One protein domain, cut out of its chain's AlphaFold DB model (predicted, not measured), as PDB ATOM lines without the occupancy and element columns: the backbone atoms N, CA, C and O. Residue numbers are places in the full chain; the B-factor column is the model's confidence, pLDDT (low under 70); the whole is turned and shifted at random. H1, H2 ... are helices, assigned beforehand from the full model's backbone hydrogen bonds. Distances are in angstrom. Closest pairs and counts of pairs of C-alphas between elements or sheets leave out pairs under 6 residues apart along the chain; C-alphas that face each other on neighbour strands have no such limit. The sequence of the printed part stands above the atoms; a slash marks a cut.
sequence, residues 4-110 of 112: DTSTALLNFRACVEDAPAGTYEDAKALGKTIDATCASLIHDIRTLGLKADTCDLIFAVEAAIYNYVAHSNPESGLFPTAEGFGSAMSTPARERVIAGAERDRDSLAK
ATOM      1  N   ASP A   4       2.264 -50.747 -34.138       63.41
ATOM      2  CA  ASP A   4       1.594 -51.379 -32.995       63.41
ATOM      3  C   ASP A   4       1.914 -50.693 -31.661       63.41
ATOM      4  O   ASP A   4       1.038 -50.524 -30.817       63.41
ATOM      5  N   THR A   5       3.150 -50.211 -31.496       64.00
ATOM      6  CA  THR A   5       3.599 -49.501 -30.287       64.00
ATOM      7  C   THR A   5       2.823 -48.209 -30.057       64.00
ATOM      8  O   THR A   5       2.463 -47.892 -28.927       64.00
ATOM      9  N   SER A   6       2.574 -47.446 -31.125       78.00
ATOM     10  CA  SER A   6       1.854 -46.179 -31.011       78.00
ATOM     11  C   SER A   6       0.401 -46.412 -30.601       78.00
ATOM     12  O   SER A   6      -0.114 -45.679 -29.767       78.00
ATOM     13  N   THR A   7      -0.243 -47.457 -31.124       89.06
ATOM     14  CA  THR A   7      -1.618 -47.818 -30.746       89.06
ATOM     15  C   THR A   7      -1.702 -48.306 -29.300       89.06
ATOM     16  O   THR A   7      -2.606 -47.891 -28.580       89.06
ATOM     17  N   ALA A   8      -0.751 -49.130 -28.850       91.81
ATOM     18  CA  ALA A   8      -0.692 -49.608 -27.469       91.81
ATOM     19  C   ALA A   8      -0.566 -48.444 -26.470       91.81
ATOM     20  O   ALA A   8      -1.370 -48.344 -25.546       91.81
ATOM     21  N   LEU A   9       0.359 -47.503 -26.707       94.19
ATOM     22  CA  LEU A   9       0.487 -46.313 -25.860       94.19
ATOM     23  C   LEU A   9      -0.781 -45.446 -25.890       94.19
ATOM     24  O   LEU A   9      -1.214 -44.976 -24.843       94.19
ATOM     25  N   LEU A  10      -1.380 -45.220 -27.064       94.88
ATOM     26  CA  LEU A  10      -2.608 -44.421 -27.172       94.88
ATOM     27  C   LEU A  10      -3.755 -45.042 -26.369       94.88
ATOM     28  O   LEU A  10      -4.445 -44.335 -25.639       94.88
ATOM     29  N   ASN A  11      -3.922 -46.360 -26.455       96.12
ATOM     30  CA  ASN A  11      -4.908 -47.077 -25.658       96.12
ATOM     31  C   ASN A  11      -4.575 -46.985 -24.164       96.12
ATOM     32  O   ASN A  11      -5.434 -46.651 -23.359       96.12
ATOM     33  N   PHE A  12      -3.324 -47.218 -23.774       97.00
ATOM     34  CA  PHE A  12      -2.909 -47.069 -22.383       97.00
ATOM     35  C   PHE A  12      -3.217 -45.667 -21.833       97.00
ATOM     36  O   PHE A  12      -3.794 -45.543 -20.754       97.00
ATOM     37  N   ARG A  13      -2.912 -44.611 -22.594       96.12
ATOM     38  CA  ARG A  13      -3.220 -43.224 -22.223       96.12
ATOM     39  C   ARG A  13      -4.718 -42.982 -22.089       96.12
ATOM     40  O   ARG A  13      -5.132 -42.423 -21.081       96.12
ATOM     41  N   ALA A  14      -5.524 -43.472 -23.029       96.56
ATOM     42  CA  ALA A  14      -6.978 -43.384 -22.927       96.56
ATOM     43  C   ALA A  14      -7.497 -44.041 -21.635       96.56
ATOM     44  O   ALA A  14      -8.391 -43.511 -20.989       96.56
ATOM     45  N   CYS A  15      -6.897 -45.151 -21.194       97.19
ATOM     46  CA  CYS A  15      -7.216 -45.733 -19.891       97.19
ATOM     47  C   CYS A  15      -6.818 -44.823 -18.724       97.19
ATOM     48  O   CYS A  15      -7.640 -44.564 -17.849       97.19
ATOM     49  N   VAL A  16      -5.591 -44.301 -18.709       97.00
ATOM     50  CA  VAL A  16      -5.118 -43.398 -17.647       97.00
ATOM     51  C   VAL A  16      -5.991 -42.142 -17.528       97.00
ATOM     52  O   VAL A  16      -6.268 -41.701 -16.413       97.00
ATOM     53  N   GLU A  17      -6.431 -41.594 -18.660       95.56
ATOM     54  CA  GLU A  17      -7.208 -40.355 -18.747       95.56
ATOM     55  C   GLU A  17      -8.702 -40.565 -18.434       95.56
ATOM     56  O   GLU A  17      -9.283 -39.774 -17.692       95.56
ATOM     57  N   ASP A  18      -9.325 -41.630 -18.954       95.69
ATOM     58  CA  ASP A  18     -10.779 -41.832 -18.871       95.69
ATOM     59  C   ASP A  18     -11.231 -42.783 -17.752       95.69
ATOM     60  O   ASP A  18     -12.419 -42.813 -17.413       95.69
ATOM     61  N   ALA A  19     -10.336 -43.596 -17.179       94.81
ATOM     62  CA  ALA A  19     -10.737 -44.569 -16.167       94.81
ATOM     63  C   ALA A  19     -11.225 -43.881 -14.873       94.81
ATOM     64  O   ALA A  19     -10.518 -43.028 -14.318       94.81
ATOM     65  N   PRO A  20     -12.372 -44.304 -14.303       94.88
ATOM     66  CA  PRO A  20     -12.912 -43.756 -13.059       94.88
ATOM     67  C   PRO A  20     -11.897 -43.714 -11.914       94.88
ATOM     68  O   PRO A  20     -11.030 -44.583 -11.799       94.88
ATOM     69  N   ALA A  21     -12.013 -42.740 -11.012       93.12
ATOM     70  CA  ALA A  21     -11.183 -42.688  -9.806       93.12
ATOM     71  C   ALA A  21     -11.296 -43.989  -8.982       93.12
ATOM     72  O   ALA A  21     -12.386 -44.548  -8.850       93.12
ATOM     73  N   GLY A  22     -10.188 -44.482  -8.430       93.50
ATOM     74  CA  GLY A  22     -10.154 -45.753  -7.699       93.50
ATOM     75  C   GLY A  22     -10.169 -46.990  -8.604       93.50
ATOM     76  O   GLY A  22     -10.404 -48.092  -8.120       93.50
ATOM     77  N   THR A  23      -9.944 -46.821  -9.909       94.38
ATOM     78  CA  THR A  23      -9.772 -47.911 -10.880       94.38
ATOM     79  C   THR A  23      -8.482 -47.708 -11.664       94.38
ATOM     80  O   THR A  23      -8.087 -46.567 -11.918       94.38
ATOM     81  N   TYR A  24      -7.839 -48.815 -12.055       95.25
ATOM     82  CA  TYR A  24      -6.597 -48.813 -12.840       95.25
ATOM     83  C   TYR A  24      -5.479 -47.949 -12.218       95.25
ATOM     84  O   TYR A  24      -4.712 -47.302 -12.927       95.25
ATOM     85  N   GLU A  25      -5.383 -47.925 -10.885       96.50
ATOM     86  CA  GLU A  25      -4.483 -47.014 -10.162       96.50
ATOM     87  C   GLU A  25      -3.001 -47.265 -10.477       96.50
ATOM     88  O   GLU A  25      -2.253 -46.307 -10.659       96.50
ATOM     89  N   ASP A  26      -2.586 -48.521 -10.662       96.50
ATOM     90  CA  ASP A  26      -1.212 -48.833 -11.079       96.50
ATOM     91  C   ASP A  26      -0.904 -48.304 -12.489       96.50
ATOM     92  O   ASP A  26       0.181 -47.778 -12.740       96.50
ATOM     93  N   ALA A  27      -1.873 -48.379 -13.411       96.94
ATOM     94  CA  ALA A  27      -1.728 -47.810 -14.749       96.94
ATOM     95  C   ALA A  27      -1.634 -46.278 -14.683       96.94
ATOM     96  O   ALA A  27      -0.764 -45.687 -15.319       96.94
ATOM     97  N   LYS A  28      -2.459 -45.625 -13.856       97.88
ATOM     98  CA  LYS A  28      -2.398 -44.170 -13.631       97.88
ATOM     99  C   LYS A  28      -1.081 -43.734 -12.996       97.88
ATOM    100  O   LYS A  28      -0.500 -42.730 -13.410       97.88
ATOM    101  N   ALA A  29      -0.583 -44.494 -12.024       97.88
ATOM    102  CA  ALA A  29       0.707 -44.245 -11.392       97.88
ATOM    103  C   ALA A  29       1.861 -44.376 -12.397       97.88
ATOM    104  O   ALA A  29       2.752 -43.519 -12.434       97.88
ATOM    105  N   LEU A  30       1.823 -45.397 -13.257       97.56
ATOM    106  CA  LEU A  30       2.789 -45.562 -14.339       97.56
ATOM    107  C   LEU A  30       2.700 -44.415 -15.357       97.56
ATOM    108  O   LEU A  30       3.732 -43.834 -15.683       97.56
ATOM    109  N   GLY A  31       1.497 -44.036 -15.800       97.12
ATOM    110  CA  GLY A  31       1.288 -42.906 -16.714       97.12
ATOM    111  C   GLY A  31       1.892 -41.611 -16.172       97.12
ATOM    112  O   GLY A  31       2.740 -41.001 -16.818       97.12
ATOM    113  N   LYS A  32       1.596 -41.279 -14.910       97.31
ATOM    114  CA  LYS A  32       2.190 -40.121 -14.227       97.31
ATOM    115  C   LYS A  32       3.718 -40.185 -14.163       97.31
ATOM    116  O   LYS A  32       4.383 -39.154 -14.255       97.31
ATOM    117  N   THR A  33       4.282 -41.376 -13.979       97.88
ATOM    118  CA  THR A  33       5.738 -41.574 -13.940       97.88
ATOM    119  C   THR A  33       6.369 -41.306 -15.307       97.88
ATOM    120  O   THR A  33       7.396 -40.629 -15.383       97.88
ATOM    121  N   ILE A  34       5.746 -41.785 -16.387       96.56
ATOM    122  CA  ILE A  34       6.190 -41.539 -17.767       96.56
ATOM    123  C   ILE A  34       6.127 -40.038 -18.082       96.56
ATOM    124  O   ILE A  34       7.129 -39.471 -18.531       96.56
ATOM    125  N   ASP A  35       5.010 -39.383 -17.760       94.62
ATOM    126  CA  ASP A  35       4.808 -37.949 -17.992       94.62
ATOM    127  C   ASP A  35       5.837 -37.102 -17.234       94.62
ATOM    128  O   ASP A  35       6.488 -36.226 -17.809       94.62
ATOM    129  N   ALA A  36       6.044 -37.388 -15.945       96.69
ATOM    130  CA  ALA A  36       7.012 -36.674 -15.116       96.69
ATOM    131  C   ALA A  36       8.453 -36.860 -15.617       96.69
ATOM    132  O   ALA A  36       9.249 -35.915 -15.589       96.69
ATOM    133  N   THR A  37       8.785 -38.055 -16.110       96.69
ATOM    134  CA  THR A  37      10.100 -38.351 -16.695       96.69
ATOM    135  C   THR A  37      10.329 -37.526 -17.960       96.69
ATOM    136  O   THR A  37      11.366 -36.878 -18.099       96.69
ATOM    137  N   CYS A  38       9.342 -37.480 -18.855       94.94
ATOM    138  CA  CYS A  38       9.422 -36.705 -20.091       94.94
ATOM    139  C   CYS A  38       9.465 -35.192 -19.827       94.94
ATOM    140  O   CYS A  38      10.256 -34.476 -20.446       94.94
ATOM    141  N   ALA A  39       8.679 -34.700 -18.866       93.94
ATOM    142  CA  ALA A  39       8.700 -33.300 -18.453       93.94
ATOM    143  C   ALA A  39      10.064 -32.890 -17.873       93.94
ATOM    144  O   ALA A  39      10.586 -31.829 -18.226       93.94
ATOM    145  N   SER A  40      10.662 -33.745 -17.038       95.50
ATOM    146  CA  SER A  40      11.998 -33.514 -16.472       95.50
ATOM    147  C   SER A  40      13.065 -33.493 -17.567       95.50
ATOM    148  O   SER A  40      13.871 -32.570 -17.623       95.50
ATOM    149  N   LEU A  41      13.003 -34.431 -18.519       94.75
ATOM    150  CA  LEU A  41      13.903 -34.453 -19.673       94.75
ATOM    151  C   LEU A  41      13.825 -33.153 -20.491       94.75
ATOM    152  O   LEU A  41      14.855 -32.569 -20.828       94.75
ATOM    153  N   ILE A  42      12.614 -32.675 -20.798       93.94
ATOM    154  CA  ILE A  42      12.415 -31.408 -21.519       93.94
ATOM    155  C   ILE A  42      13.022 -30.241 -20.737       93.94
ATOM    156  O   ILE A  42      13.702 -29.392 -21.320       93.94
ATOM    157  N   HIS A  43      12.759 -30.180 -19.433       94.44
ATOM    158  CA  HIS A  43      13.278 -29.136 -18.558       94.44
ATOM    159  C   HIS A  43      14.815 -29.105 -18.560       94.44
ATOM    160  O   HIS A  43      15.415 -28.041 -18.743       94.44
ATOM    161  N   ASP A  44      15.454 -30.261 -18.424       95.44
ATOM    162  CA  ASP A  44      16.909 -30.364 -18.337       95.44
ATOM    163  C   ASP A  44      17.578 -29.992 -19.665       95.44
ATOM    164  O   ASP A  44      18.540 -29.224 -19.679       95.44
ATOM    165  N   ILE A  45      17.014 -30.419 -20.802       94.81
ATOM    166  CA  ILE A  45      17.492 -30.012 -22.135       94.81
ATOM    167  C   ILE A  45      17.405 -28.489 -22.308       94.81
ATOM    168  O   ILE A  45      18.345 -27.862 -22.801       94.81
ATOM    169  N   ARG A  46      16.304 -27.868 -21.867       93.25
ATOM    170  CA  ARG A  46      16.137 -26.406 -21.927       93.25
ATOM    171  C   ARG A  46      17.109 -25.674 -21.008       93.25
ATOM    172  O   ARG A  46      17.598 -24.609 -21.377       93.25
ATOM    173  N   THR A  47      17.435 -26.255 -19.856       95.81
ATOM    174  CA  THR A  47      18.434 -25.711 -18.922       95.81
ATOM    175  C   THR A  47      19.837 -25.681 -19.541       95.81
ATOM    176  O   THR A  47      20.620 -24.780 -19.251       95.81
ATOM    177  N   LEU A  48      20.135 -26.592 -20.473       96.06
ATOM    178  CA  LEU A  48      21.364 -26.572 -21.278       96.06
ATOM    179  C   LEU A  48      21.348 -25.523 -22.410       96.06
ATOM    180  O   LEU A  48      22.302 -25.441 -23.182       96.06
ATOM    181  N   GLY A  49      20.278 -24.730 -22.546       95.12
ATOM    182  CA  GLY A  49      20.107 -23.741 -23.616       95.12
ATOM    183  C   GLY A  49      19.689 -24.338 -24.964       95.12
ATOM    184  O   GLY A  49      19.699 -23.638 -25.978       95.12
ATOM    185  N   LEU A  50      19.327 -25.624 -24.997       92.69
ATOM    186  CA  LEU A  50      18.887 -26.321 -26.203       92.69
ATOM    187  C   LEU A  50      17.365 -26.225 -26.377       92.69
ATOM    188  O   LEU A  50      16.606 -26.061 -25.421       92.69
ATOM    189  N   LYS A  51      16.900 -26.354 -27.624       89.31
ATOM    190  CA  LYS A  51      15.466 -26.392 -27.933       89.31
ATOM    191  C   LYS A  51      14.892 -27.788 -27.687       89.31
ATOM    192  O   LYS A  51      15.442 -28.778 -28.156       89.31
ATOM    193  N   ALA A  52      13.760 -27.831 -26.990       85.75
ATOM    194  CA  ALA A  52      12.933 -29.017 -26.772       85.75
ATOM    195  C   ALA A  52      11.454 -28.605 -26.847       85.75
ATOM    196  O   ALA A  52      10.758 -28.520 -25.834       85.75
ATOM    197  N   ASP A  53      11.014 -28.201 -28.036       80.50
ATOM    198  CA  ASP A  53       9.685 -27.651 -28.339       80.50
ATOM    199  C   ASP A  53       8.850 -28.544 -29.274       80.50
ATOM    200  O   ASP A  53       7.648 -28.328 -29.415       80.50
ATOM    201  N   THR A  54       9.439 -29.592 -29.855       79.81
ATOM    202  CA  THR A  54       8.717 -30.545 -30.708       79.81
ATOM    203  C   THR A  54       7.942 -31.576 -29.879       79.81
ATOM    204  O   THR A  54       8.454 -32.656 -29.577       79.81
ATOM    205  N   CYS A  55       6.688 -31.266 -29.533       69.00
ATOM    206  CA  CYS A  55       5.809 -32.158 -28.763       69.00
ATOM    207  C   CYS A  55       5.593 -33.536 -29.425       69.00
ATOM    208  O   CYS A  55       5.531 -34.550 -28.737       69.00
ATOM    209  N   ASP A  56       5.575 -33.620 -30.756       67.62
ATOM    210  CA  ASP A  56       5.431 -34.913 -31.446       67.62
ATOM    211  C   ASP A  56       6.628 -35.850 -31.201       67.62
ATOM    212  O   ASP A  56       6.495 -37.073 -31.239       67.62
ATOM    213  N   LEU A  57       7.812 -35.291 -30.917       83.56
ATOM    214  CA  LEU A  57       9.009 -36.081 -30.630       83.56
ATOM    215  C   LEU A  57       9.078 -36.531 -29.171       83.56
ATOM    216  O   LEU A  57       9.631 -37.601 -28.920       83.56
ATOM    217  N   ILE A  58       8.497 -35.788 -28.218       88.94
ATOM    218  CA  ILE A  58       8.422 -36.285 -26.834       88.94
ATOM    219  C   ILE A  58       7.468 -37.480 -26.731       88.94
ATOM    220  O   ILE A  58       7.768 -38.428 -26.015       88.94
ATOM    221  N   PHE A  59       6.416 -37.526 -27.553       88.44
ATOM    222  CA  PHE A  59       5.538 -38.694 -27.642       88.44
ATOM    223  C   PHE A  59       6.289 -39.977 -28.054       88.44
ATOM    224  O   PHE A  59       6.002 -41.069 -27.565       88.44
ATOM    225  N   ALA A  60       7.305 -39.871 -28.917       90.06
ATOM    226  CA  ALA A  60       8.149 -41.016 -29.261       90.06
ATOM    227  C   ALA A  60       8.993 -41.504 -28.067       90.06
ATOM    228  O   ALA A  60       9.250 -42.704 -27.944       90.06
ATOM    229  N   VAL A  61       9.397 -40.590 -27.178       91.88
ATOM    230  CA  VAL A  61      10.099 -40.919 -25.930       91.88
ATOM    231  C   VAL A  61       9.148 -41.593 -24.942       91.88
ATOM    232  O   VAL A  61       9.500 -42.646 -24.412       91.88
ATOM    233  N   GLU A  62       7.932 -41.067 -24.761       93.62
ATOM    234  CA  GLU A  62       6.878 -41.714 -23.962       93.62
ATOM    235  C   GLU A  62       6.654 -43.159 -24.425       93.62
ATOM    236  O   GLU A  62       6.670 -44.088 -23.617       93.62
ATOM    237  N   ALA A  63       6.535 -43.372 -25.740       93.12
ATOM    238  CA  ALA A  63       6.340 -44.693 -26.332       93.12
ATOM    239  C   ALA A  63       7.526 -45.633 -26.101       93.12
ATOM    240  O   ALA A  63       7.336 -46.828 -25.871       93.12
ATOM    241  N   ALA A  64       8.754 -45.112 -26.142       93.81
ATOM    242  CA  ALA A  64       9.947 -45.896 -25.852       93.81
ATOM    243  C   ALA A  64      10.001 -46.325 -24.379       93.81
ATOM    244  O   ALA A  64      10.289 -47.491 -24.102       93.81
ATOM    245  N   ILE A  65       9.682 -45.418 -23.447       95.38
ATOM    246  CA  ILE A  65       9.616 -45.727 -22.013       95.38
ATOM    247  C   ILE A  65       8.514 -46.756 -21.757       95.38
ATOM    248  O   ILE A  65       8.780 -47.785 -21.138       95.38
ATOM    249  N   TYR A  66       7.309 -46.531 -22.284       95.75
ATOM    250  CA  TYR A  66       6.191 -47.465 -22.158       95.75
ATOM    251  C   TYR A  66       6.567 -48.869 -22.639       95.75
ATOM    252  O   TYR A  66       6.433 -49.839 -21.895       95.75
ATOM    253  N   ASN A  67       7.117 -48.973 -23.851       94.19
ATOM    254  CA  ASN A  67       7.563 -50.245 -24.409       94.19
ATOM    255  C   ASN A  67       8.610 -50.924 -23.538       94.19
ATOM    256  O   ASN A  67       8.529 -52.133 -23.339       94.19
ATOM    257  N   TYR A  68       9.603 -50.175 -23.060       95.00
ATOM    258  CA  TYR A  68      10.644 -50.717 -22.198       95.00
ATOM    259  C   TYR A  68      10.034 -51.357 -20.947       95.00
ATOM    260  O   TYR A  68      10.356 -52.502 -20.629       95.00
ATOM    261  N   VAL A  69       9.110 -50.662 -20.281       96.19
ATOM    262  CA  VAL A  69       8.439 -51.176 -19.083       96.19
ATOM    263  C   VAL A  69       7.571 -52.391 -19.436       96.19
ATOM    264  O   VAL A  69       7.700 -53.420 -18.778       96.19
ATOM    265  N   ALA A  70       6.758 -52.327 -20.493       95.25
ATOM    266  CA  ALA A  70       5.891 -53.433 -20.910       95.25
ATOM    267  C   ALA A  70       6.682 -54.706 -21.260       95.25
ATOM    268  O   ALA A  70       6.394 -55.783 -20.746       95.25
ATOM    269  N   HIS A  71       7.740 -54.586 -22.068       94.44
ATOM    270  CA  HIS A  71       8.567 -55.730 -22.474       94.44
ATOM    271  C   HIS A  71       9.417 -56.284 -21.332       94.44
ATOM    272  O   HIS A  71       9.755 -57.464 -21.338       94.44
ATOM    273  N   SER A  72       9.756 -55.450 -20.348       96.38
ATOM    274  CA  SER A  72      10.440 -55.911 -19.137       96.38
ATOM    275  C   SER A  72       9.504 -56.675 -18.194       96.38
ATOM    276  O   SER A  72       9.983 -57.334 -17.277       96.38
ATOM    277  N   ASN A  73       8.184 -56.596 -18.404       96.00
ATOM    278  CA  ASN A  73       7.166 -57.164 -17.521       96.00
ATOM    279  C   ASN A  73       6.089 -57.942 -18.311       96.00
ATOM    280  O   ASN A  73       4.903 -57.621 -18.194       96.00
ATOM    281  N   PRO A  74       6.462 -58.973 -19.095       93.06
ATOM    282  CA  PRO A  74       5.532 -59.672 -19.989       93.06
ATOM    283  C   PRO A  74       4.413 -60.421 -19.250       93.06
ATOM    284  O   PRO A  74       3.324 -60.584 -19.788       93.06
ATOM    285  N   GLU A  75       4.661 -60.840 -18.008       95.12
ATOM    286  CA  GLU A  75       3.685 -61.545 -17.165       95.12
ATOM    287  C   GLU A  75       2.690 -60.593 -16.476       95.12
ATOM    288  O   GLU A  75       1.756 -61.029 -15.802       95.12
ATOM    289  N   SER A  76       2.894 -59.277 -16.591       95.00
ATOM    290  CA  SER A  76       2.032 -58.300 -15.935       95.00
ATOM    291  C   SER A  76       0.714 -58.146 -16.684       95.00
ATOM    292  O   SER A  76       0.672 -57.672 -17.820       95.00
ATOM    293  N   GLY A  77      -0.392 -58.449 -16.002       94.38
ATOM    294  CA  GLY A  77      -1.737 -58.191 -16.517       94.38
ATOM    295  C   GLY A  77      -2.068 -56.703 -16.688       94.38
ATOM    296  O   GLY A  77      -3.070 -56.386 -17.324       94.38
ATOM    297  N   LEU A  78      -1.244 -55.788 -16.158       95.62
ATOM    298  CA  LEU A  78      -1.474 -54.340 -16.192       95.62
ATOM    299  C   LEU A  78      -1.631 -53.811 -17.620       95.62
ATOM    300  O   LEU A  78      -2.620 -53.144 -17.913       95.62
ATOM    301  N   PHE A  79      -0.676 -54.123 -18.498       95.81
ATOM    302  CA  PHE A  79      -0.625 -53.591 -19.863       95.81
ATOM    303  C   PHE A  79      -1.815 -54.051 -20.713       95.81
ATOM    304  O   PHE A  79      -2.585 -53.190 -21.137       95.81
ATOM    305  N   PRO A  80      -2.075 -55.365 -20.893       95.38
ATOM    306  CA  PRO A  80      -3.215 -55.804 -21.697       95.38
ATOM    307  C   PRO A  80      -4.563 -55.351 -21.113       95.38
ATOM    308  O   PRO A  80      -5.491 -55.059 -21.865       95.38
ATOM    309  N   THR A  81      -4.680 -55.243 -19.785       95.44
ATOM    310  CA  THR A  81      -5.920 -54.794 -19.131       95.44
ATOM    311  C   THR A  81      -6.164 -53.300 -19.342       95.44
ATOM    312  O   THR A  81      -7.281 -52.901 -19.680       95.44
ATOM    313  N   ALA A  82      -5.131 -52.468 -19.186       96.81
ATOM    314  CA  ALA A  82      -5.230 -51.030 -19.411       96.81
ATOM    315  C   ALA A  82      -5.435 -50.701 -20.897       96.81
ATOM    316  O   ALA A  82      -6.333 -49.935 -21.237       96.81
ATOM    317  N   GLU A  83      -4.669 -51.323 -21.795       96.19
ATOM    318  CA  GLU A  83      -4.836 -51.155 -23.241       96.19
ATOM    319  C   GLU A  83      -6.225 -51.612 -23.708       96.19
ATOM    320  O   GLU A  83      -6.875 -50.928 -24.498       96.19
ATOM    321  N   GLY A  84      -6.718 -52.739 -23.185       94.94
ATOM    322  CA  GLY A  84      -8.056 -53.243 -23.479       94.94
ATOM    323  C   GLY A  84      -9.147 -52.248 -23.087       94.94
ATOM    324  O   GLY A  84     -10.008 -51.930 -23.911       94.94
ATOM    325  N   PHE A  85      -9.081 -51.693 -21.872       96.50
ATOM    326  CA  PHE A  85     -10.013 -50.653 -21.430       96.50
ATOM    327  C   PHE A  85      -9.939 -49.413 -22.328       96.50
ATOM    328  O   PHE A  85     -10.958 -48.956 -22.848       96.50
ATOM    329  N   GLY A  86      -8.733 -48.899 -22.560       96.38
ATOM    330  CA  GLY A  86      -8.527 -47.691 -23.349       96.38
ATOM    331  C   GLY A  86      -8.975 -47.819 -24.801       96.38
ATOM    332  O   GLY A  86      -9.567 -46.890 -25.348       96.38
ATOM    333  N   SER A  87      -8.808 -48.999 -25.405       95.88
ATOM    334  CA  SER A  87      -9.301 -49.270 -26.761       95.88
ATOM    335  C   SER A  87     -10.814 -49.036 -26.894       95.88
ATOM    336  O   SER A  87     -11.285 -48.567 -27.932       95.88
ATOM    337  N   ALA A  88     -11.580 -49.275 -25.821       94.75
ATOM    338  CA  ALA A  88     -13.024 -49.082 -25.803       94.75
ATOM    339  C   ALA A  88     -13.446 -47.607 -25.689       94.75
ATOM    340  O   ALA A  88     -14.590 -47.288 -26.026       94.75
ATOM    341  N   MET A  89     -12.556 -46.703 -25.261       94.88
ATOM    342  CA  MET A  89     -12.883 -45.286 -25.038       94.88
ATOM    343  C   MET A  89     -13.191 -44.531 -26.334       94.88
ATOM    344  O   MET A  89     -13.938 -43.558 -26.327       94.88
ATOM    345  N   SER A  90     -12.704 -45.030 -27.470       90.25
ATOM    346  CA  SER A  90     -13.011 -44.486 -28.800       90.25
ATOM    347  C   SER A  90     -14.294 -45.056 -29.428       90.25
ATOM    348  O   SER A  90     -14.626 -44.734 -30.570       90.25
ATOM    349  N   THR A  91     -15.030 -45.909 -28.708       92.75
ATOM    350  CA  THR A  91     -16.171 -46.667 -29.246       92.75
ATOM    351  C   THR A  91     -17.499 -46.267 -28.591       92.75
ATOM    352  O   THR A  91     -17.510 -45.760 -27.467       92.75
ATOM    353  N   PRO A  92     -18.656 -46.594 -29.205       94.25
ATOM    354  CA  PRO A  92     -19.966 -46.405 -28.572       94.25
ATOM    355  C   PRO A  92     -20.158 -47.186 -27.261       94.25
ATOM    356  O   PRO A  92     -21.112 -46.934 -26.530       94.25
ATOM    357  N   ALA A  93     -19.286 -48.153 -26.952       91.50
ATOM    358  CA  ALA A  93     -19.349 -48.916 -25.711       91.50
ATOM    359  C   ALA A  93     -18.762 -48.164 -24.501       91.50
ATOM    360  O   ALA A  93     -18.942 -48.645 -23.381       91.50
ATOM    361  N   ARG A  94     -18.105 -47.008 -24.703       93.56
ATOM    362  CA  ARG A  94     -17.409 -46.225 -23.666       93.56
ATOM    363  C   ARG A  94     -18.205 -46.101 -22.367       93.56
ATOM    364  O   ARG A  94     -17.729 -46.524 -21.322       93.56
ATOM    365  N   GLU A  95     -19.433 -45.590 -22.438       94.12
ATOM    366  CA  GLU A  95     -20.276 -45.353 -21.254       94.12
ATOM    367  C   GLU A  95     -20.562 -46.642 -20.475       94.12
ATOM    368  O   GLU A  95     -20.482 -46.674 -19.247       94.12
ATOM    369  N   ARG A  96     -20.841 -47.740 -21.188       94.31
ATOM    370  CA  ARG A  96     -21.093 -49.049 -20.571       94.31
ATOM    371  C   ARG A  96     -19.842 -49.597 -19.890       94.31
ATOM    372  O   ARG A  96     -19.956 -50.209 -18.831       94.31
ATOM    373  N   VAL A  97     -18.677 -49.420 -20.509       94.62
ATOM    374  CA  VAL A  97     -17.390 -49.900 -19.988       94.62
ATOM    375  C   VAL A  97     -16.995 -49.126 -18.730       94.62
ATOM    376  O   VAL A  97     -16.667 -49.750 -17.723       94.62
ATOM    377  N   ILE A  98     -17.138 -47.797 -18.743       94.31
ATOM    378  CA  ILE A  98     -16.924 -46.934 -17.570       94.31
ATOM    379  C   ILE A  98     -17.851 -47.356 -16.420       94.31
ATOM    380  O   ILE A  98     -17.373 -47.672 -15.332       94.31
ATOM    381  N   ALA A  99     -19.158 -47.475 -16.675       93.88
ATOM    382  CA  ALA A  99     -20.122 -47.910 -15.662       93.88
ATOM    383  C   ALA A  99     -19.885 -49.356 -15.176       93.88
ATOM    384  O   ALA A  99     -20.293 -49.733 -14.078       93.88
ATOM    385  N   GLY A 100     -19.263 -50.209 -15.995       93.31
ATOM    386  CA  GLY A 100     -18.774 -51.522 -15.577       93.31
ATOM    387  C   GLY A 100     -17.658 -51.398 -14.545       93.31
ATOM    388  O   GLY A 100     -17.809 -51.895 -13.434       93.31
ATOM    389  N   ALA A 101     -16.604 -50.654 -14.882       92.69
ATOM    390  CA  ALA A 101     -15.447 -50.457 -14.013       92.69
ATOM    391  C   ALA A 101     -15.817 -49.837 -12.654       92.69
ATOM    392  O   ALA A 101     -15.304 -50.265 -11.620       92.69
ATOM    393  N   GLU A 102     -16.741 -48.872 -12.623       94.00
ATOM    394  CA  GLU A 102     -17.236 -48.285 -11.368       94.00
ATOM    395  C   GLU A 102     -17.975 -49.304 -10.500       94.00
ATOM    396  O   GLU A 102     -17.728 -49.389  -9.297       94.00
ATOM    397  N   ARG A 103     -18.851 -50.118 -11.103       93.69
ATOM    398  CA  ARG A 103     -19.574 -51.170 -10.374       93.69
ATOM    399  C   ARG A 103     -18.629 -52.227  -9.819       93.69
ATOM    400  O   ARG A 103     -18.838 -52.679  -8.693       93.69
ATOM    401  N   ASP A 104     -17.618 -52.616 -10.587       91.00
ATOM    402  CA  ASP A 104     -16.638 -53.616 -10.168       91.00
ATOM    403  C   ASP A 104     -15.806 -53.094  -8.991       91.00
ATOM    404  O   ASP A 104     -15.697 -53.775  -7.969       91.00
ATOM    405  N   ARG A 105     -15.325 -51.844  -9.066       93.06
ATOM    406  CA  ARG A 105     -14.661 -51.145  -7.951       93.06
ATOM    407  C   ARG A 105     -15.520 -51.144  -6.691       93.06
ATOM    408  O   ARG A 105     -15.062 -51.557  -5.628       93.06
ATOM    409  N   ASP A 106     -16.766 -50.691  -6.809       92.62
ATOM    410  CA  ASP A 106     -17.678 -50.550  -5.671       92.62
ATOM    411  C   ASP A 106     -18.056 -51.907  -5.065       92.62
ATOM    412  O   ASP A 106     -18.367 -51.998  -3.877       92.62
ATOM    413  N   SER A 107     -18.047 -52.968  -5.874       90.69
ATOM    414  CA  SER A 107     -18.291 -54.335  -5.415       90.69
ATOM    415  C   SER A 107     -17.083 -54.890  -4.664       90.69
ATOM    416  O   SER A 107     -17.251 -55.442  -3.580       90.69
ATOM    417  N   LEU A 108     -15.870 -54.691  -5.186       87.94
ATOM    418  CA  LEU A 108     -14.627 -55.119  -4.537       87.94
ATOM    419  C   LEU A 108     -14.394 -54.394  -3.205       87.94
ATOM    420  O   LEU A 108     -14.008 -55.027  -2.226       87.94
ATOM    421  N   ALA A 109     -14.719 -53.100  -3.131       85.50
ATOM    422  CA  ALA A 109     -14.596 -52.301  -1.911       85.50
ATOM    423  C   ALA A 109     -15.516 -52.756  -0.761       85.50
ATOM    424  O   ALA A 109     -15.298 -52.362   0.378       85.50
ATOM    425  N   LYS A 110     -16.552 -53.560  -1.038       82.81
ATOM    426  CA  LYS A 110     -17.462 -54.113  -0.017       82.81
ATOM    427  C   LYS A 110     -17.010 -55.466   0.534       82.81
ATOM    428  O   LYS A 110     -17.607 -55.949   1.492       82.81
TER     429      LYS A 110
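Overview. This is residues 4 to 110 of the 112 residues of an uncharacterized protein of Pseudomonas sp. MWU12-2323 (UniProt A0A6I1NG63). H2 runs along one side of an elongated, all-helix domain; H3 folds back across it, H1 and H4 cross near its first residues, and H5 packs on H4 at one end. The printed 107 residues hold five named helices, H1 to H5 in order. The whole is only just loose, close to compact: radius of gyration of the C-alphas 15.7 A, spans 52 by 28 by 25 A.

Along the chain. H2, residues 25 to 47, measures 32.5 A from first to last C-alpha; H3, residues 55 to 72, 26.0 A. H1 is residues 4 to 18, from C-alpha 4 at (1.594, -51.379, -32.995). H4 is residues 78 to 89; H5, residues 94 to 108, ends at C-alpha 108 (-14.627, -55.119, -4.537).

Arrangement. H2, with residues 34 to 38 alone, touches residues 58 to 66 of H3, opposite ways at a steep tilt of 47 degrees; closest C-alphas, Ile 34 and Glu 62, 6.2 A. H1 touches H4, about perpendicular at 76 degrees; closest C-alphas, Cys 15 and Gly 86, 4.2 A. Hairpin H4 and H5 only just touch, with 3 pairs of C-alphas within 8 A; closest, Ala 88 and Arg 94, 5.7 A. O i to N i+4 pairs are within hydrogen-bond range throughout H1, H2 and H5, 13 of 14 in H3, 6 of 8 in H4.

Size, cuts and confidence. The printed part has no cut and no long link; pLDDT is under 70 at residues 4 to 5 and 55 to 56.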